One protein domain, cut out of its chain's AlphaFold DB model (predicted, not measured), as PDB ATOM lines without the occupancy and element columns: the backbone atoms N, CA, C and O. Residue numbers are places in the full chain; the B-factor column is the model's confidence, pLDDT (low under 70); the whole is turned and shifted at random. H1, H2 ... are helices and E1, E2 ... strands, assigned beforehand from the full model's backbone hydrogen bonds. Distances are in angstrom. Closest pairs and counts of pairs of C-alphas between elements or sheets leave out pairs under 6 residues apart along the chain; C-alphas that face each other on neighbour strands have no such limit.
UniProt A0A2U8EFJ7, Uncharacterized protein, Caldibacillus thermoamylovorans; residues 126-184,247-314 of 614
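Overview. This is residues 126 to 184 and 247 to 314 of the 614 residues of an uncharacterized protein of Caldibacillus thermoamylovorans (UniProt A0A2U8EFJ7). A twisted sheet of five long and short antiparallel strands makes most of the length, with the E1 and E2 hairpin reaching to one end and H1 at the other. H2 crosses over one face at E3 and E2. The printed part has 127 residues, with two named helices and five named strands in the order E1 E2 E3 E4 H1 H2 E5; the sheet's order is E3 E2 E1 E4 E5. The class is mixed, helices and strands, and the whole is compact, with a radius of gyration of the C-alphas of 16.0 A, yet elongated, spanning 52 by 29 by 27 A.

Along the chain. E1, residues 130 to 139, begins at C-alpha (-32.320, 13.056, 41.978) and is 28.8 A long. E2, residues 144 to 157, is 34.4 A long and bends by 73 degrees at residue 148. E3 is residues 165 to 169, and E4, residues 248 to 255, is 22.6 A long. H1 is residues 260 to 270 and H2 residues 285 to 296. E5, residues 302 to 309, is 23.7 A long and ends at C-alpha (-20.841, 30.700, 51.209).

Arrangement. E1, E2 and E3 form a meander, each strand the antiparallel neighbour of the one before; N 132 and O 153 are 2.9 A apart, N 156 and O 166 2.8 A. E1 also pairs with E4, N 133 to O 252 at 2.9 A, and E4 with edge strand E5, N 251 to O 306 at 2.9 A. H1 and H2 are on one face, giving two layers, helices over a sheet. H2, at a height of 9.7 A over the sheet, runs across the strands, at 85 degrees to E2 on the local plane; its closest C-alphas to E3 are Ile 292 and Leu 168, 7.7 A. The closest C-alphas of H1 and E2 are Thr 260 and Lys 157, 5.1 A. H1 and H2 are apart. In both helices every O i to N i+4 pair is within hydrogen-bond range.

Size, cuts and confidence. The C-alphas farthest apart, Ile 142 and Gly 271, are 52.7 A apart. Residues 185 to 246 are not printed, with 18.2 A between C-alphas 184 and 247. The link from H1 to H2 is long, 14 residues. Residues 171 to 182 have pLDDT under 70.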
ATOM      1  N   PRO A 126     -31.343  19.403  38.641       88.19
ATOM      2  CA  PRO A 126     -30.447  18.299  38.321       88.19
ATOM      3  C   PRO A 126     -30.688  17.821  36.879       88.19
ATOM      4  O   PRO A 126     -31.766  18.003  36.331       88.19
ATOM      5  N   GLU A 127     -29.688  17.199  36.254       86.12
ATOM      6  CA  GLU A 127     -29.826  16.613  34.908       86.12
ATOM      7  C   GLU A 127     -30.577  15.258  34.920       86.12
ATOM      8  O   GLU A 127     -31.495  15.061  34.114       86.12
ATOM      9  N   PRO A 128     -30.230  14.293  35.803       92.88
ATOM     10  CA  PRO A 128     -31.038  13.094  36.026       92.88
ATOM     11  C   PRO A 128     -32.089  13.309  37.126       92.88
ATOM     12  O   PRO A 128     -32.098  14.328  37.813       92.88
ATOM     13  N   SER A 129     -32.954  12.310  37.330       95.31
ATOM     14  CA  SER A 129     -33.783  12.264  38.536       95.31
ATOM     15  C   SER A 129     -32.900  12.151  39.777       95.31
ATOM     16  O   SER A 129     -31.993  11.311  39.818       95.31
ATOM     17  N   SER A 130     -33.183  12.952  40.801       94.94
ATOM     18  CA  SER A 130     -32.320  13.056  41.978       94.94
ATOM     19  C   SER A 130     -33.092  13.396  43.248       94.94
ATOM     20  O   SER A 130     -34.101  14.098  43.214       94.94
ATOM     21  N   LEU A 131     -32.565  12.956  44.389       93.81
ATOM     22  CA  LEU A 131     -32.875  13.538  45.692       93.81
ATOM     23  C   LEU A 131     -31.930  14.715  45.935       93.81
ATOM     24  O   LEU A 131     -30.711  14.536  46.010       93.81
ATOM     25  N   LEU A 132     -32.497  15.911  46.059       92.81
ATOM     26  CA  LEU A 132     -31.781  17.106  46.483       92.81
ATOM     27  C   LEU A 132     -32.008  17.309  47.979       92.81
ATOM     28  O   LEU A 132     -33.149  17.415  48.427       92.81
ATOM     29  N   SER A 133     -30.917  17.400  48.734       91.25
ATOM     30  CA  SER A 133     -30.931  17.732  50.155       91.25
ATOM     31  C   SER A 133     -30.188  19.044  50.401       91.25
ATOM     32  O   SER A 133     -29.053  19.193  49.955       91.25
ATOM     33  N   ALA A 134     -30.780  19.953  51.169       91.81
ATOM     34  CA  ALA A 134     -30.159  21.198  51.601       91.81
ATOM     35  C   ALA A 134     -30.068  21.267  53.128       91.81
ATOM     36  O   ALA A 134     -31.034  20.967  53.832       91.81
ATOM     37  N   SER A 135     -28.920  21.701  53.640       92.62
ATOM     38  CA  SER A 135     -28.730  22.037  55.055       92.62
ATOM     39  C   SER A 135     -27.959  23.341  55.182       92.62
ATOM     40  O   SER A 135     -26.935  23.515  54.514       92.62
ATOM     41  N   PHE A 136     -28.419  24.234  56.052       94.06
ATOM     42  CA  PHE A 136     -27.743  25.496  56.317       94.06
ATOM     43  C   PHE A 136     -26.731  25.345  57.446       94.06
ATOM     44  O   PHE A 136     -26.898  24.538  58.360       94.06
ATOM     45  N   ILE A 137     -25.654  26.111  57.340       95.75
ATOM     46  CA  ILE A 137     -24.536  26.104  58.272       95.75
ATOM     47  C   ILE A 137     -24.264  27.548  58.686       95.75
ATOM     48  O   ILE A 137     -24.173  28.436  57.838       95.75
ATOM     49  N   THR A 138     -24.099  27.774  59.984       96.25
ATOM     50  CA  THR A 138     -23.535  29.009  60.535       96.25
ATOM     51  C   THR A 138     -22.191  28.720  61.204       96.25
ATOM     52  O   THR A 138     -21.823  27.563  61.390       96.25
ATOM     53  N   SER A 139     -21.418  29.751  61.530       95.25
ATOM     54  CA  SER A 139     -20.089  29.602  62.126       95.25
ATOM     55  C   SER A 139     -19.801  30.740  63.095       95.25
ATOM     56  O   SER A 139     -20.316  31.840  62.908       95.25
ATOM     57  N   ASP A 140     -18.981  30.469  64.108       94.62
ATOM     58  CA  ASP A 140     -18.390  31.458  65.022       94.62
ATOM     59  C   ASP A 140     -16.940  31.829  64.631       94.62
ATOM     60  O   ASP A 140     -16.231  32.502  65.378       94.62
ATOM     61  N   GLY A 141     -16.481  31.358  63.465       94.00
ATOM     62  CA  GLY A 141     -15.114  31.500  62.964       94.00
ATOM     63  C   GLY A 141     -14.187  30.341  63.338       94.00
ATOM     64  O   GLY A 141     -13.156  30.163  62.688       94.00
ATOM     65  N   ILE A 142     -14.556  29.524  64.332       95.00
ATOM     66  CA  ILE A 142     -13.775  28.375  64.814       95.00
ATOM     67  C   ILE A 142     -14.455  27.055  64.443       95.00
ATOM     68  O   ILE A 142     -13.810  26.146  63.922       95.00
ATOM     69  N   HIS A 143     -15.760  26.963  64.679       95.31
ATOM     70  CA  HIS A 143     -16.586  25.799  64.400       95.31
ATOM     71  C   HIS A 143     -17.698  26.141  63.409       95.31
ATOM     72  O   HIS A 143     -18.092  27.296  63.227       95.31
ATOM     73  N   GLU A 144     -18.211  25.104  62.756       95.75
ATOM     74  CA  GLU A 144     -19.379  25.172  61.888       95.75
ATOM     75  C   GLU A 144     -20.529  24.391  62.526       95.75
ATOM     76  O   GLU A 144     -20.344  23.268  62.998       95.75
ATOM     77  N   TYR A 145     -21.717  24.987  62.519       95.06
ATOM     78  CA  TYR A 145     -22.921  24.460  63.148       95.06
ATOM     79  C   TYR A 145     -24.021  24.335  62.104       95.06
ATOM     80  O   TYR A 145     -24.343  25.311  61.424       95.06
ATOM     81  N   GLN A 146     -24.608  23.146  61.975       92.62
ATOM     82  CA  GLN A 146     -25.833  22.994  61.192       92.62
ATOM     83  C   GLN A 146     -26.973  23.686  61.923       92.62
ATOM     84  O   GLN A 146     -27.144  23.495  63.122       92.62
ATOM     85  N   TRP A 147     -27.740  24.481  61.190       89.00
ATOM     86  CA  TRP A 147     -28.796  25.297  61.757       89.00
ATOM     87  C   TRP A 147     -30.032  25.266  60.858       89.00
ATOM     88  O   TRP A 147     -29.940  25.406  59.637       89.00
ATOM     89  N   GLY A 148     -31.193  25.078  61.482       78.94
ATOM     90  CA  GLY A 148     -32.460  24.854  60.793       78.94
ATOM     91  C   GLY A 148     -32.643  23.411  60.317       78.94
ATOM     92  O   GLY A 148     -31.737  22.578  60.375       78.94
ATOM     93  N   ASP A 149     -33.854  23.110  59.852       80.94
ATOM     94  CA  ASP A 149     -34.204  21.764  59.406       80.94
ATOM     95  C   ASP A 149     -33.589  21.453  58.036       80.94
ATOM     96  O   ASP A 149     -33.650  22.265  57.105       80.94
ATOM     97  N   LYS A 150     -33.066  20.232  57.884       85.38
ATOM     98  CA  LYS A 150     -32.662  19.688  56.584       85.38
ATOM     99  C   LYS A 150     -33.880  19.640  55.656       85.38
ATOM    100  O   LYS A 150     -34.925  19.110  56.028       85.38
ATOM    101  N   LYS A 151     -33.743  20.170  54.442       85.12
ATOM    102  CA  LYS A 151     -34.810  20.187  53.432       85.12
ATOM    103  C   LYS A 151     -34.497  19.181  52.340       85.12
ATOM    104  O   LYS A 151     -33.377  19.156  51.842       85.12
ATOM    105  N   GLU A 152     -35.476  18.368  51.967       87.69
ATOM    106  CA  GLU A 152     -35.301  17.308  50.976       87.69
ATOM    107  C   GLU A 152     -36.412  17.340  49.930       87.69
ATOM    108  O   GLU A 152     -37.586  17.551  50.237       87.69
ATOM    109  N   THR A 153     -36.034  17.186  48.666       89.25
ATOM    110  CA  THR A 153     -36.966  17.179  47.538       89.25
ATOM    111  C   THR A 153     -36.482  16.196  46.486       89.25
ATOM    112  O   THR A 153     -35.341  16.272  46.028       89.25
ATOM    113  N   PHE A 154     -37.358  15.279  46.094       91.81
ATOM    114  CA  PHE A 154     -37.145  14.442  44.925       91.81
ATOM    115  C   PHE A 154     -37.540  15.214  43.676       91.81
ATOM    116  O   PHE A 154     -38.651  15.732  43.598       91.81
ATOM    117  N   TYR A 155     -36.642  15.235  42.700       92.44
ATOM    118  CA  TYR A 155     -36.876  15.697  41.342       92.44
ATOM    119  C   TYR A 155     -36.889  14.475  40.438       92.44
ATOM    120  O   TYR A 155     -35.874  13.800  40.286       92.44
ATOM    121  N   LEU A 156     -38.051  14.154  39.880       93.19
ATOM    122  CA  LEU A 156     -38.282  12.981  39.049       93.19
ATOM    123  C   LEU A 156     -38.487  13.430  37.612       93.19
ATOM    124  O   LEU A 156     -39.409  14.185  37.309       93.19
ATOM    125  N   LYS A 157     -37.627  12.964  36.714       93.00
ATOM    126  CA  LYS A 157     -37.669  13.357  35.310       93.00
ATOM    127  C   LYS A 157     -39.023  13.013  34.688       93.00
ATOM    128  O   LYS A 157     -39.555  11.919  34.894       93.00
ATOM    129  N   GLN A 158     -39.569  13.948  33.921       90.94
ATOM    130  CA  GLN A 158     -40.740  13.762  33.078       90.94
ATOM    131  C   GLN A 158     -40.618  14.657  31.838       90.94
ATOM    132  O   GLN A 158     -40.957  15.839  31.858       90.94
ATOM    133  N   ASP A 159     -40.145  14.084  30.732       87.81
ATOM    134  CA  ASP A 159     -39.974  14.832  29.484       87.81
ATOM    135  C   ASP A 159     -41.305  15.437  28.997       87.81
ATOM    136  O   ASP A 159     -42.336  14.763  28.944       87.81
ATOM    137  N   GLY A 160     -41.280  16.716  28.608       81.94
ATOM    138  CA  GLY A 160     -42.464  17.439  28.126       81.94
ATOM    139  C   GLY A 160     -43.412  17.939  29.223       81.94
ATOM    140  O   GLY A 160     -44.510  18.393  28.901       81.94
ATOM    141  N   TYR A 161     -43.006  17.873  30.493       82.31
ATOM    142  CA  TYR A 161     -43.749  18.390  31.642       82.31
ATOM    143  C   TYR A 161     -42.973  19.532  32.303       82.31
ATOM    144  O   TYR A 161     -41.879  19.299  32.808       82.31
ATOM    145  N   PHE A 162     -43.526  20.752  32.289       76.69
ATOM    146  CA  PHE A 162     -42.875  21.954  32.839       76.69
ATOM    147  C   PHE A 162     -41.415  22.109  32.361       76.69
ATOM    148  O   PHE A 162     -41.175  22.121  31.153       76.69
ATOM    149  N   ASP A 163     -40.459  22.177  33.294       80.00
ATOM    150  CA  ASP A 163     -39.007  22.254  33.088       80.00
ATOM    151  C   ASP A 163     -38.341  20.864  32.969       80.00
ATOM    152  O   ASP A 163     -37.128  20.717  33.108       80.00
ATOM    153  N   GLY A 164     -39.133  19.820  32.702       88.06
ATOM    154  CA  GLY A 164     -38.682  18.439  32.505       88.06
ATOM    155  C   GLY A 164     -38.749  17.554  33.750       88.06
ATOM    156  O   GLY A 164     -38.254  16.425  33.705       88.06
ATOM    157  N   PHE A 165     -39.355  18.028  34.844       89.88
ATOM    158  CA  PHE A 165     -39.413  17.327  36.129       89.88
ATOM    159  C   PHE A 165     -40.786  17.446  36.791       89.88
ATOM    160  O   PHE A 165     -41.414  18.500  36.760       89.88
ATOM    161  N   ASP A 166     -41.210  16.375  37.453       89.75
ATOM    162  CA  ASP A 166     -42.169  16.435  38.555       89.75
ATOM    163  C   ASP A 166     -41.411  16.296  39.881       89.75
ATOM    164  O   ASP A 166     -40.279  15.809  39.909       89.75
ATOM    165  N   PHE A 167     -41.995  16.733  40.989       88.62
ATOM    166  CA  PHE A 167     -41.297  16.805  42.264       88.62
ATOM    167  C   PHE A 167     -42.144  16.304  43.430       88.62
ATOM    168  O   PHE A 167     -43.375  16.316  43.408       88.62
ATOM    169  N   LEU A 168     -41.457  15.843  44.474       88.19
ATOM    170  CA  LEU A 168     -42.083  15.354  45.695       88.19
ATOM    171  C   LEU A 168     -41.269  15.781  46.917       88.19
ATOM    172  O   LEU A 168     -40.066  15.526  46.997       88.19
ATOM    173  N   LYS A 169     -41.938  16.427  47.874       83.56
ATOM    174  CA  LYS A 169     -41.353  16.937  49.121       83.56
ATOM    175  C   LYS A 169     -41.914  16.166  50.308       83.56
ATOM    176  O   LYS A 169     -43.091  15.804  50.303       83.56
ATOM    177  N   ASP A 170     -41.097  15.951  51.335       73.88
ATOM    178  CA  ASP A 170     -41.609  15.494  52.626       73.88
ATOM    179  C   ASP A 170     -42.090  16.696  53.448       73.88
ATOM    180  O   ASP A 170     -41.292  17.523  53.886       73.88
ATOM    181  N   PHE A 171     -43.401  16.793  53.666       67.00
ATOM    182  CA  PHE A 171     -43.992  17.837  54.507       67.00
ATOM    183  C   PHE A 171     -44.010  17.487  55.993       67.00
ATOM    184  O   PHE A 171     -44.259  18.362  56.819       67.00
ATOM    185  N   SER A 172     -43.756  16.230  56.363       58.22
ATOM    186  CA  SER A 172     -43.962  15.752  57.733       58.22
ATOM    187  C   SER A 172     -43.019  16.386  58.763       58.22
ATOM    188  O   SER A 172     -43.330  16.394  59.957       58.22
ATOM    189  N   HIS A 173     -41.914  16.975  58.299       53.38
ATOM    190  CA  HIS A 173     -40.901  17.640  59.118       53.38
ATOM    191  C   HIS A 173     -40.853  19.167  58.945       53.38
ATOM    192  O   HIS A 173     -40.071  19.828  59.622       53.38
ATOM    193  N   LEU A 174     -41.679  19.753  58.071       54.84
ATOM    194  CA  LEU A 174     -41.624  21.183  57.755       54.84
ATOM    195  C   LEU A 174     -42.514  21.981  58.722       54.84
ATOM    196  O   LEU A 174     -43.739  21.900  58.671       54.84
ATOM    197  N   LYS A 175     -41.893  22.741  59.634       50.00
ATOM    198  CA  LYS A 175     -42.585  23.678  60.548       50.00
ATOM    199  C   LYS A 175     -42.849  25.051  59.918       50.00
ATOM    200  O   LYS A 175     -43.600  25.850  60.472       50.00
ATOM    201  N   ASP A 176     -42.216  25.323  58.790       46.56
ATOM    202  CA  ASP A 176     -42.172  26.582  58.064       46.56
ATOM    203  C   ASP A 176     -43.005  26.501  56.777       46.56
ATOM    204  O   ASP A 176     -43.065  25.458  56.129       46.56
ATOM    205  N   GLY A 177     -43.671  27.609  56.425       45.91
ATOM    206  CA  GLY A 177     -44.488  27.766  55.216       45.91
ATOM    207  C   GLY A 177     -43.654  27.603  53.949       45.91
ATOM    208  O   GLY A 177     -43.230  28.585  53.342       45.91
ATOM    209  N   SER A 178     -43.388  26.347  53.604       46.91
ATOM    210  CA  SER A 178     -42.517  25.950  52.516       46.91
ATOM    211  C   SER A 178     -42.985  26.543  51.198       46.91
ATOM    212  O   SER A 178     -44.173  26.716  50.919       46.91
ATOM    213  N   VAL A 179     -42.001  26.881  50.377       50.38
ATOM    214  CA  VAL A 179     -42.239  27.412  49.046       50.38
ATOM    215  C   VAL A 179     -42.717  26.267  48.171       50.38
ATOM    216  O   VAL A 179     -41.943  25.370  47.821       50.38
ATOM    217  N   SER A 180     -44.006  26.284  47.840       47.41
ATOM    218  CA  SER A 180     -44.526  25.538  46.700       47.41
ATOM    219  C   SER A 180     -43.899  26.136  45.444       47.41
ATOM    220  O   SER A 180     -44.008  27.340  45.204       47.41
ATOM    221  N   GLY A 181     -43.201  25.316  44.675       55.41
ATOM    222  CA  GLY A 181     -42.473  25.760  43.498       55.41
ATOM    223  C   GLY A 181     -41.665  24.614  42.914       55.41
ATOM    224  O   GLY A 181     -41.104  23.804  43.659       55.41
ATOM    225  N   GLU A 182     -41.646  24.561  41.585       66.25
ATOM    226  CA  GLU A 182     -40.977  23.529  40.791       66.25
ATOM    227  C   GLU A 182     -39.464  23.688  40.792       66.25
ATOM    228  O   GLU A 182     -38.748  22.699  40.785       66.25
ATOM    229  N   LYS A 183     -38.946  24.916  40.827       81.75
ATOM    230  CA  LYS A 183     -37.501  25.147  40.835       81.75
ATOM    231  C   LYS A 183     -36.885  24.714  42.177       81.75
ATOM    232  O   LYS A 183     -37.523  24.902  43.217       81.75
ATOM    233  N   PRO A 184     -35.658  24.152  42.193       88.06
ATOM    234  CA  PRO A 184     -34.901  23.926  43.423       88.06
ATOM    235  C   PRO A 184     -34.660  25.228  44.191       88.06
ATOM    236  O   PRO A 184     -33.712  25.958  43.921       88.06
ATOM    237  N   VAL A 247     -23.586  32.555  56.898       94.81
ATOM    238  CA  VAL A 247     -24.567  31.635  56.327       94.81
ATOM    239  C   VAL A 247     -23.918  30.910  55.166       94.81
ATOM    240  O   VAL A 247     -23.557  31.507  54.154       94.81
ATOM    241  N   LYS A 248     -23.808  29.595  55.295       95.94
ATOM    242  CA  LYS A 248     -23.447  28.696  54.207       95.94
ATOM    243  C   LYS A 248     -24.598  27.738  53.955       95.94
ATOM    244  O   LYS A 248     -25.394  27.450  54.847       95.94
ATOM    245  N   ILE A 249     -24.661  27.213  52.744       95.50
ATOM    246  CA  ILE A 249     -25.584  26.142  52.387       95.50
ATOM    247  C   ILE A 249     -24.787  24.963  51.847       95.50
ATOM    248  O   ILE A 249     -23.922  25.121  50.984       95.50
ATOM    249  N   ASN A 250     -25.071  23.780  52.377       96.00
ATOM    250  CA  ASN A 250     -24.607  22.522  51.820       96.00
ATOM    251  C   ASN A 250     -25.743  21.906  51.001       96.00
ATOM    252  O   ASN A 250     -26.826  21.664  51.536       96.00
ATOM    253  N   ILE A 251     -25.486  21.687  49.713       95.19
ATOM    254  CA  ILE A 251     -26.399  21.051  48.767       95.19
ATOM    255  C   ILE A 251     -25.840  19.688  48.403       95.19
ATOM    256  O   ILE A 251     -24.739  19.577  47.866       95.19
ATOM    257  N   ASN A 252     -26.623  18.650  48.652       95.12
ATOM    258  CA  ASN A 252     -26.288  17.281  48.318       95.12
ATOM    259  C   ASN A 252     -27.241  16.746  47.246       95.12
ATOM    260  O   ASN A 252     -28.452  16.735  47.452       95.12
ATOM    261  N   ILE A 253     -26.691  16.269  46.132       95.31
ATOM    262  CA  ILE A 253     -27.435  15.720  44.997       95.31
ATOM    263  C   ILE A 253     -27.159  14.221  44.915       95.31
ATOM    264  O   ILE A 253     -26.040  13.799  44.610       95.31
ATOM    265  N   GLN A 254     -28.186  13.414  45.172       96.38
ATOM    266  CA  GLN A 254     -28.148  11.963  44.997       96.38
ATOM    267  C   GLN A 254     -28.909  11.599  43.732       96.38
ATOM    268  O   GLN A 254     -30.136  11.650  43.712       96.38
ATOM    269  N   ASN A 255     -28.191  11.233  42.676       96.69
ATOM    270  CA  ASN A 255     -28.811  10.805  41.424       96.69
ATOM    271  C   ASN A 255     -29.381   9.398  41.607       96.69
ATOM    272  O   ASN A 255     -28.673   8.509  42.080       96.69
ATOM    273  N   ILE A 256     -30.634   9.190  41.217       96.19
ATOM    274  CA  ILE A 256     -31.350   7.922  41.385       96.19
ATOM    275  C   ILE A 256     -31.655   7.282  40.023       96.19
ATOM    276  O   ILE A 256     -31.811   7.995  39.030       96.19
ATOM    277  N   PRO A 257     -31.747   5.940  39.942       95.75
ATOM    278  CA  PRO A 257     -32.068   5.229  38.706       95.75
ATOM    279  C   PRO A 257     -33.564   5.318  38.385       95.75
ATOM    280  O   PRO A 257     -34.287   4.328  38.468       95.75
ATOM    281  N   TRP A 258     -34.021   6.520  38.036       95.56
ATOM    282  CA  TRP A 258     -35.421   6.837  37.770       95.56
ATOM    283  C   TRP A 258     -35.555   7.668  36.493       95.56
ATOM    284  O   TRP A 258     -34.922   8.714  36.355       95.56
ATOM    285  N   GLU A 259     -36.391   7.221  35.561       95.19
ATOM    286  CA  GLU A 259     -36.565   7.834  34.242       95.19
ATOM    287  C   GLU A 259     -38.012   8.302  34.018       95.19
ATOM    288  O   GLU A 259     -38.932   7.912  34.738       95.19
ATOM    289  N   THR A 260     -38.254   9.065  32.945       94.50
ATOM    290  CA  THR A 260     -39.596   9.547  32.551       94.50
ATOM    291  C   THR A 260     -40.664   8.448  32.561       94.50
ATOM    292  O   THR A 260     -41.780   8.658  33.035       94.50
ATOM    293  N   LYS A 261     -40.329   7.248  32.071       95.00
ATOM    294  CA  LYS A 261     -41.252   6.099  32.041       95.00
ATOM    295  C   LYS A 261     -41.732   5.685  33.440       95.00
ATOM    296  O   LYS A 261     -42.869   5.243  33.575       95.00
ATOM    297  N   ASP A 262     -40.882   5.834  34.453       95.44
ATOM    298  CA  ASP A 262     -41.151   5.406  35.822       95.44
ATOM    299  C   ASP A 262     -42.072   6.431  36.500       95.44
ATOM    300  O   ASP A 262     -43.061   6.054  37.129       95.44
ATOM    301  N   THR A 263     -41.846   7.729  36.252       93.38
ATOM    302  CA  THR A 263     -42.747   8.817  36.676       93.38
ATOM    303  C   THR A 263     -44.145   8.663  36.074       93.38
ATOM    304  O   THR A 263     -45.144   8.746  36.789       93.38
ATOM    305  N   LEU A 264     -44.241   8.388  34.768       93.19
ATOM    306  CA  LEU A 264     -45.529   8.200  34.092       93.19
ATOM    307  C   LEU A 264     -46.273   6.957  34.602       93.19
ATOM    308  O   LEU A 264     -47.477   7.030  34.846       93.19
ATOM    309  N   ALA A 265     -45.563   5.845  34.821       94.25
ATOM    310  CA  ALA A 265     -46.146   4.630  35.390       94.25
ATOM    311  C   ALA A 265     -46.639   4.845  36.830       94.25
ATOM    312  O   ALA A 265     -47.695   4.334  37.214       94.25
ATOM    313  N   LEU A 266     -45.904   5.628  37.629       93.25
ATOM    314  CA  LEU A 266     -46.323   6.012  38.974       93.25
ATOM    315  C   LEU A 266     -47.615   6.838  38.937       93.25
ATOM    316  O   LEU A 266     -48.559   6.516  39.656       93.25
ATOM    317  N   LYS A 267     -47.691   7.857  38.070       91.50
ATOM    318  CA  LYS A 267     -48.899   8.680  37.904       91.50
ATOM    319  C   LYS A 267     -50.108   7.862  37.467       91.50
ATOM    320  O   LYS A 267     -51.175   8.009  38.058       91.50
ATOM    321  N   GLU A 268     -49.935   6.959  36.502       91.94
ATOM    322  CA  GLU A 268     -51.001   6.060  36.046       91.94
ATOM    323  C   GLU A 268     -51.529   5.191  37.196       91.94
ATOM    324  O   GLU A 268     -52.740   5.108  37.407       91.94
ATOM    325  N   LYS A 269     -50.629   4.607  38.000       90.88
ATOM    326  CA  LYS A 269     -50.994   3.799  39.174       90.88
ATOM    327  C   LYS A 269     -51.776   4.601  40.220       90.88
ATOM    328  O   LYS A 269     -52.646   4.041  40.885       90.88
ATOM    329  N   LEU A 270     -51.454   5.882  40.377       89.06
ATOM    330  CA  LEU A 270     -52.090   6.788  41.337       89.06
ATOM    331  C   LEU A 270     -53.346   7.477  40.776       89.06
ATOM    332  O   LEU A 270     -54.026   8.188  41.510       89.06
ATOM    333  N   GLY A 271     -53.671   7.276  39.494       87.75
ATOM    334  CA  GLY A 271     -54.790   7.951  38.833       87.75
ATOM    335  C   GLY A 271     -54.580   9.458  38.643       87.75
ATOM    336  O   GLY A 271     -55.553  10.200  38.521       87.75
ATOM    337  N   ILE A 272     -53.327   9.916  38.629       86.88
ATOM    338  CA  ILE A 272     -52.951  11.320  38.433       86.88
ATOM    339  C   ILE A 272     -52.826  11.589  36.932       86.88
ATOM    340  O   ILE A 272     -52.302  10.759  36.185       86.88
ATOM    341  N   SER A 273     -53.288  12.757  36.474       83.88
ATOM    342  CA  SER A 273     -53.114  13.156  35.074       83.88
ATOM    343  C   SER A 273     -51.631  13.238  34.703       83.88
ATOM    344  O   SER A 273     -50.807  13.723  35.471       83.88
ATOM    345  N   THR A 274     -51.276  12.808  33.495       80.88
ATOM    346  CA  THR A 274     -49.922  13.001  32.948       80.88
ATOM    347  C   THR A 274     -49.746  14.373  32.290       80.88
ATOM    348  O   THR A 274     -48.625  14.741  31.936       80.88
ATOM    349  N   SER A 275     -50.839  15.133  32.134       79.62
ATOM    350  CA  SER A 275     -50.823  16.534  31.704       79.62
ATOM    351  C   SER A 275     -50.363  17.469  32.826       79.62
ATOM    352  O   SER A 275     -50.238  17.064  33.978       79.62
ATOM    353  N   TYR A 276     -50.166  18.739  32.471       70.69
ATOM    354  CA  TYR A 276     -49.737  19.835  33.347       70.69
ATOM    355  C   TYR A 276     -50.490  19.930  34.691       70.69
ATOM    356  O   TYR A 276     -49.906  20.318  35.693       70.69
ATOM    357  N   ASP A 277     -51.764  19.532  34.734       74.12
ATOM    358  CA  ASP A 277     -52.610  19.642  35.930       74.12
ATOM    359  C   ASP A 277     -52.368  18.534  36.976       74.12
ATOM    360  O   ASP A 277     -52.943  18.573  38.064       74.12
ATOM    361  N   GLY A 278     -51.573  17.507  36.655       79.81
ATOM    362  CA  GLY A 278     -51.338  16.360  37.531       79.81
ATOM    363  C   GLY A 278     -49.957  16.371  38.180       79.81
ATOM    364  O   GLY A 278     -49.034  15.756  37.650       79.81
ATOM    365  N   MET A 279     -49.841  17.013  39.344       84.44
ATOM    366  CA  MET A 279     -48.606  17.086  40.141       84.44
ATOM    367  C   MET A 279     -48.519  15.945  41.159       84.44
ATOM    368  O   MET A 279     -49.496  15.675  41.864       84.44
ATOM    369  N   LEU A 280     -47.344  15.323  41.315       86.62
ATOM    370  CA  LEU A 280     -47.115  14.335  42.379       86.62
ATOM    371  C   LEU A 280     -47.277  14.932  43.782       86.62
ATOM    372  O   LEU A 280     -47.668  14.227  44.707       86.62
ATOM    373  N   GLU A 281     -47.061  16.236  43.941       81.88
ATOM    374  CA  GLU A 281     -47.298  16.947  45.199       81.88
ATOM    375  C   GLU A 281     -48.771  16.889  45.656       81.88
ATOM    376  O   GLU A 281     -49.032  17.004  46.849       81.88
ATOM    377  N   SER A 282     -49.730  16.641  44.751       82.00
ATOM    378  CA  SER A 282     -51.177  16.630  45.047       82.00
ATOM    379  C   SER A 282     -51.706  15.354  45.722       82.00
ATOM    380  O   SER A 282     -52.878  15.303  46.098       82.00
ATOM    381  N   VAL A 283     -50.871  14.322  45.884       85.94
ATOM    382  CA  VAL A 283     -51.278  13.049  46.506       85.94
ATOM    383  C   VAL A 283     -51.603  13.206  47.996       85.94
ATOM    384  O   VAL A 283     -51.198  14.172  48.642       85.94
ATOM    385  N   ASP A 284     -52.328  12.251  48.577       86.81
ATOM    386  CA  ASP A 284     -52.544  12.230  50.027       86.81
ATOM    387  C   ASP A 284     -51.259  11.891  50.814       86.81
ATOM    388  O   ASP A 284     -50.255  11.439  50.260       86.81
ATOM    389  N   ASP A 285     -51.276  12.136  52.127       84.50
ATOM    390  CA  ASP A 285     -50.104  11.947  52.995       84.50
ATOM    391  C   ASP A 285     -49.622  10.493  53.089       84.50
ATOM    392  O   ASP A 285     -48.427  10.259  53.279       84.50
ATOM    393  N   GLU A 286     -50.522   9.513  52.977       87.25
ATOM    394  CA  GLU A 286     -50.173   8.092  53.073       87.25
ATOM    395  C   GLU A 286     -49.455   7.638  51.798       87.25
ATOM    396  O   GLU A 286     -48.364   7.062  51.864       87.25
ATOM    397  N   ALA A 287     -50.010   7.990  50.636       88.19
ATOM    398  CA  ALA A 287     -49.392   7.774  49.338       88.19
ATOM    399  C   ALA A 287     -48.043   8.496  49.241       88.19
ATOM    400  O   ALA A 287     -47.053   7.878  48.851       88.19
ATOM    401  N   ARG A 288     -47.968   9.767  49.661       89.06
ATOM    402  CA  ARG A 288     -46.721  10.551  49.685       89.06
ATOM    403  C   ARG A 288     -45.622   9.839  50.462       89.06
ATOM    404  O   ARG A 288     -44.532   9.647  49.928       89.06
ATOM    405  N   LYS A 289     -45.909   9.420  51.699       88.56
ATOM    406  CA  LYS A 289     -44.939   8.716  52.552       88.56
ATOM    407  C   LYS A 289     -44.473   7.410  51.923       88.56
ATOM    408  O   LYS A 289     -43.277   7.151  51.907       88.56
ATOM    409  N   SER A 290     -45.392   6.628  51.357       90.69
ATOM    410  CA  SER A 290     -45.045   5.371  50.688       90.69
ATOM    411  C   SER A 290     -44.148   5.585  49.463       90.69
ATOM    412  O   SER A 290     -43.209   4.817  49.251       90.69
ATOM    413  N   ILE A 291     -44.404   6.630  48.667       92.19
ATOM    414  CA  ILE A 291     -43.575   6.967  47.501       92.19
ATOM    415  C   ILE A 291     -42.187   7.423  47.954       92.19
ATOM    416  O   ILE A 291     -41.194   6.925  47.433       92.19
ATOM    417  N   ILE A 292     -42.114   8.325  48.936       91.25
ATOM    418  CA  ILE A 292     -40.844   8.803  49.497       91.25
ATOM    419  C   ILE A 292     -40.030   7.628  50.044       91.25
ATOM    420  O   ILE A 292     -38.877   7.472  49.665       91.25
ATOM    421  N   GLU A 293     -40.634   6.744  50.842       92.19
ATOM    422  CA  GLU A 293     -39.964   5.549  51.362       92.19
ATOM    423  C   GLU A 293     -39.454   4.641  50.232       92.19
ATOM    424  O   GLU A 293     -38.335   4.130  50.297       92.19
ATOM    425  N   HIS A 294     -40.237   4.453  49.167       93.56
ATOM    426  CA  HIS A 294     -39.799   3.678  48.010       93.56
ATOM    427  C   HIS A 294     -38.586   4.312  47.311       93.56
ATOM    428  O   HIS A 294     -37.609   3.613  47.044       93.56
ATOM    429  N   LEU A 295     -38.635   5.621  47.047       93.56
ATOM    430  CA  LEU A 295     -37.566   6.359  46.375       93.56
ATOM    431  C   LEU A 295     -36.291   6.424  47.227       93.56
ATOM    432  O   LEU A 295     -35.197   6.241  46.700       93.56
ATOM    433  N   SER A 296     -36.421   6.613  48.543       91.62
ATOM    434  CA  SER A 296     -35.300   6.626  49.493       91.62
ATOM    435  C   SER A 296     -34.590   5.274  49.620       91.62
ATOM    436  O   SER A 296     -33.433   5.237  50.029       91.62
ATOM    437  N   ASN A 297     -35.259   4.168  49.276       93.81
ATOM    438  CA  ASN A 297     -34.678   2.823  49.292       93.81
ATOM    439  C   ASN A 297     -33.944   2.453  47.989       93.81
ATOM    440  O   ASN A 297     -33.363   1.369  47.905       93.81
ATOM    441  N   LEU A 298     -33.976   3.309  46.962       93.81
ATOM    442  CA  LEU A 298     -33.213   3.090  45.734       93.81
ATOM    443  C   LEU A 298     -31.716   3.292  45.997       93.81
ATOM    444  O   LEU A 298     -31.319   4.254  46.651       93.81
ATOM    445  N   GLU A 299     -30.870   2.420  45.442       93.75
ATOM    446  CA  GLU A 299     -29.420   2.635  45.470       93.75
ATOM    447  C   GLU A 299     -29.054   3.846  44.588       93.75
ATOM    448  O   GLU A 299     -29.355   3.834  43.388       93.75
ATOM    449  N   PRO A 300     -28.407   4.893  45.140       94.06
ATOM    450  CA  PRO A 300     -28.012   6.055  44.355       94.06
ATOM    451  C   PRO A 300     -26.963   5.693  43.297       94.06
ATOM    452  O   PRO A 300     -25.980   5.012  43.587       94.06
ATOM    453  N   ILE A 301     -27.124   6.222  42.083       96.44
ATOM    454  CA  ILE A 301     -26.134   6.127  40.998       96.44
ATOM    455  C   ILE A 301     -24.862   6.889  41.381       96.44
ATOM    456  O   ILE A 301     -23.743   6.445  41.125       96.44
ATOM    457  N   SER A 302     -25.036   8.067  41.974       96.00
ATOM    458  CA  SER A 302     -23.944   8.918  42.427       96.00
ATOM    459  C   SER A 302     -24.426   9.858  43.518       96.00
ATOM    460  O   SER A 302     -25.605  10.205  43.572       96.00
ATOM    461  N   ASN A 303     -23.493  10.321  44.342       95.94
ATOM    462  CA  ASN A 303     -23.751  11.315  45.370       95.94
ATOM    463  C   ASN A 303     -22.700  12.424  45.271       95.94
ATOM    464  O   ASN A 303     -21.500  12.136  45.234       95.94
ATOM    465  N   THR A 304     -23.130  13.677  45.182       95.69
ATOM    466  CA  THR A 304     -22.236  14.834  45.067       95.69
ATOM    467  C   THR A 304     -22.702  15.937  46.001       95.69
ATOM    468  O   THR A 304     -23.882  16.280  46.011       95.69
ATOM    469  N   SER A 305     -21.776  16.497  46.778       95.69
ATOM    470  CA  SER A 305     -22.060  17.569  47.733       95.69
ATOM    471  C   SER A 305     -21.314  18.844  47.352       95.69
ATOM    472  O   SER A 305     -20.145  18.798  46.967       95.69
ATOM    473  N   TYR A 306     -21.987  19.977  47.506       95.81
ATOM    474  CA  TYR A 306     -21.473  21.315  47.256       95.81
ATOM    475  C   TYR A 306     -21.685  22.169  48.498       95.81
ATOM    476  O   TYR A 306     -22.703  22.046  49.172       95.81
ATOM    477  N   THR A 307     -20.749  23.061  48.801       96.62
ATOM    478  CA  THR A 307     -20.906  24.031  49.888       96.62
ATOM    479  C   THR A 307     -20.690  25.426  49.338       96.62
ATOM    480  O   THR A 307     -19.640  25.706  48.760       96.62
ATOM    481  N   PHE A 308     -21.684  26.290  49.519       96.50
ATOM    482  CA  PHE A 308     -21.662  27.668  49.046       96.50
ATOM    483  C   PHE A 308     -21.721  28.622  50.231       96.50
ATOM    484  O   PHE A 308     -22.546  28.452  51.131       96.50
ATOM    485  N   ASP A 309     -20.840  29.619  50.229       95.31
ATOM    486  CA  ASP A 309     -20.841  30.700  51.209       95.31
ATOM    487  C   ASP A 309     -21.763  31.822  50.728       95.31
ATOM    488  O   ASP A 309     -21.517  32.430  49.686       95.31
ATOM    489  N   LEU A 310     -22.836  32.060  51.479       94.19
ATOM    490  CA  LEU A 310     -23.867  33.054  51.182       94.19
ATOM    491  C   LEU A 310     -23.692  34.320  52.033       94.19
ATOM    492  O   LEU A 310     -24.543  35.212  52.004       94.19
ATOM    493  N   SER A 311     -22.600  34.418  52.799       92.50
ATOM    494  CA  SER A 311     -22.450  35.432  53.847       92.50
ATOM    495  C   SER A 311     -22.378  36.869  53.335       92.50
ATOM    496  O   SER A 311     -22.562  37.803  54.111       92.50
ATOM    497  N   ASN A 312     -22.099  37.062  52.040       91.12
ATOM    498  CA  ASN A 312     -22.081  38.381  51.397       91.12
ATOM    499  C   ASN A 312     -23.415  38.731  50.713       91.12
ATOM    500  O   ASN A 312     -23.589  39.859  50.262       91.12
ATOM    501  N   GLN A 313     -24.316  37.760  50.567       91.06
ATOM    502  CA  GLN A 313     -25.599  37.908  49.880       91.06
ATOM    503  C   GLN A 313     -26.729  38.121  50.881       91.06
ATOM    504  O   GLN A 313     -27.691  38.819  50.575       91.06
ATOM    505  N   VAL A 314     -26.608  37.537  52.073       89.62
ATOM    506  CA  VAL A 314     -27.578  37.702  53.154       89.62
ATOM    507  C   VAL A 314     -27.269  38.984  53.924       89.62
ATOM    508  O   VAL A 314     -26.289  39.061  54.663       89.62
TER     509      VAL A 314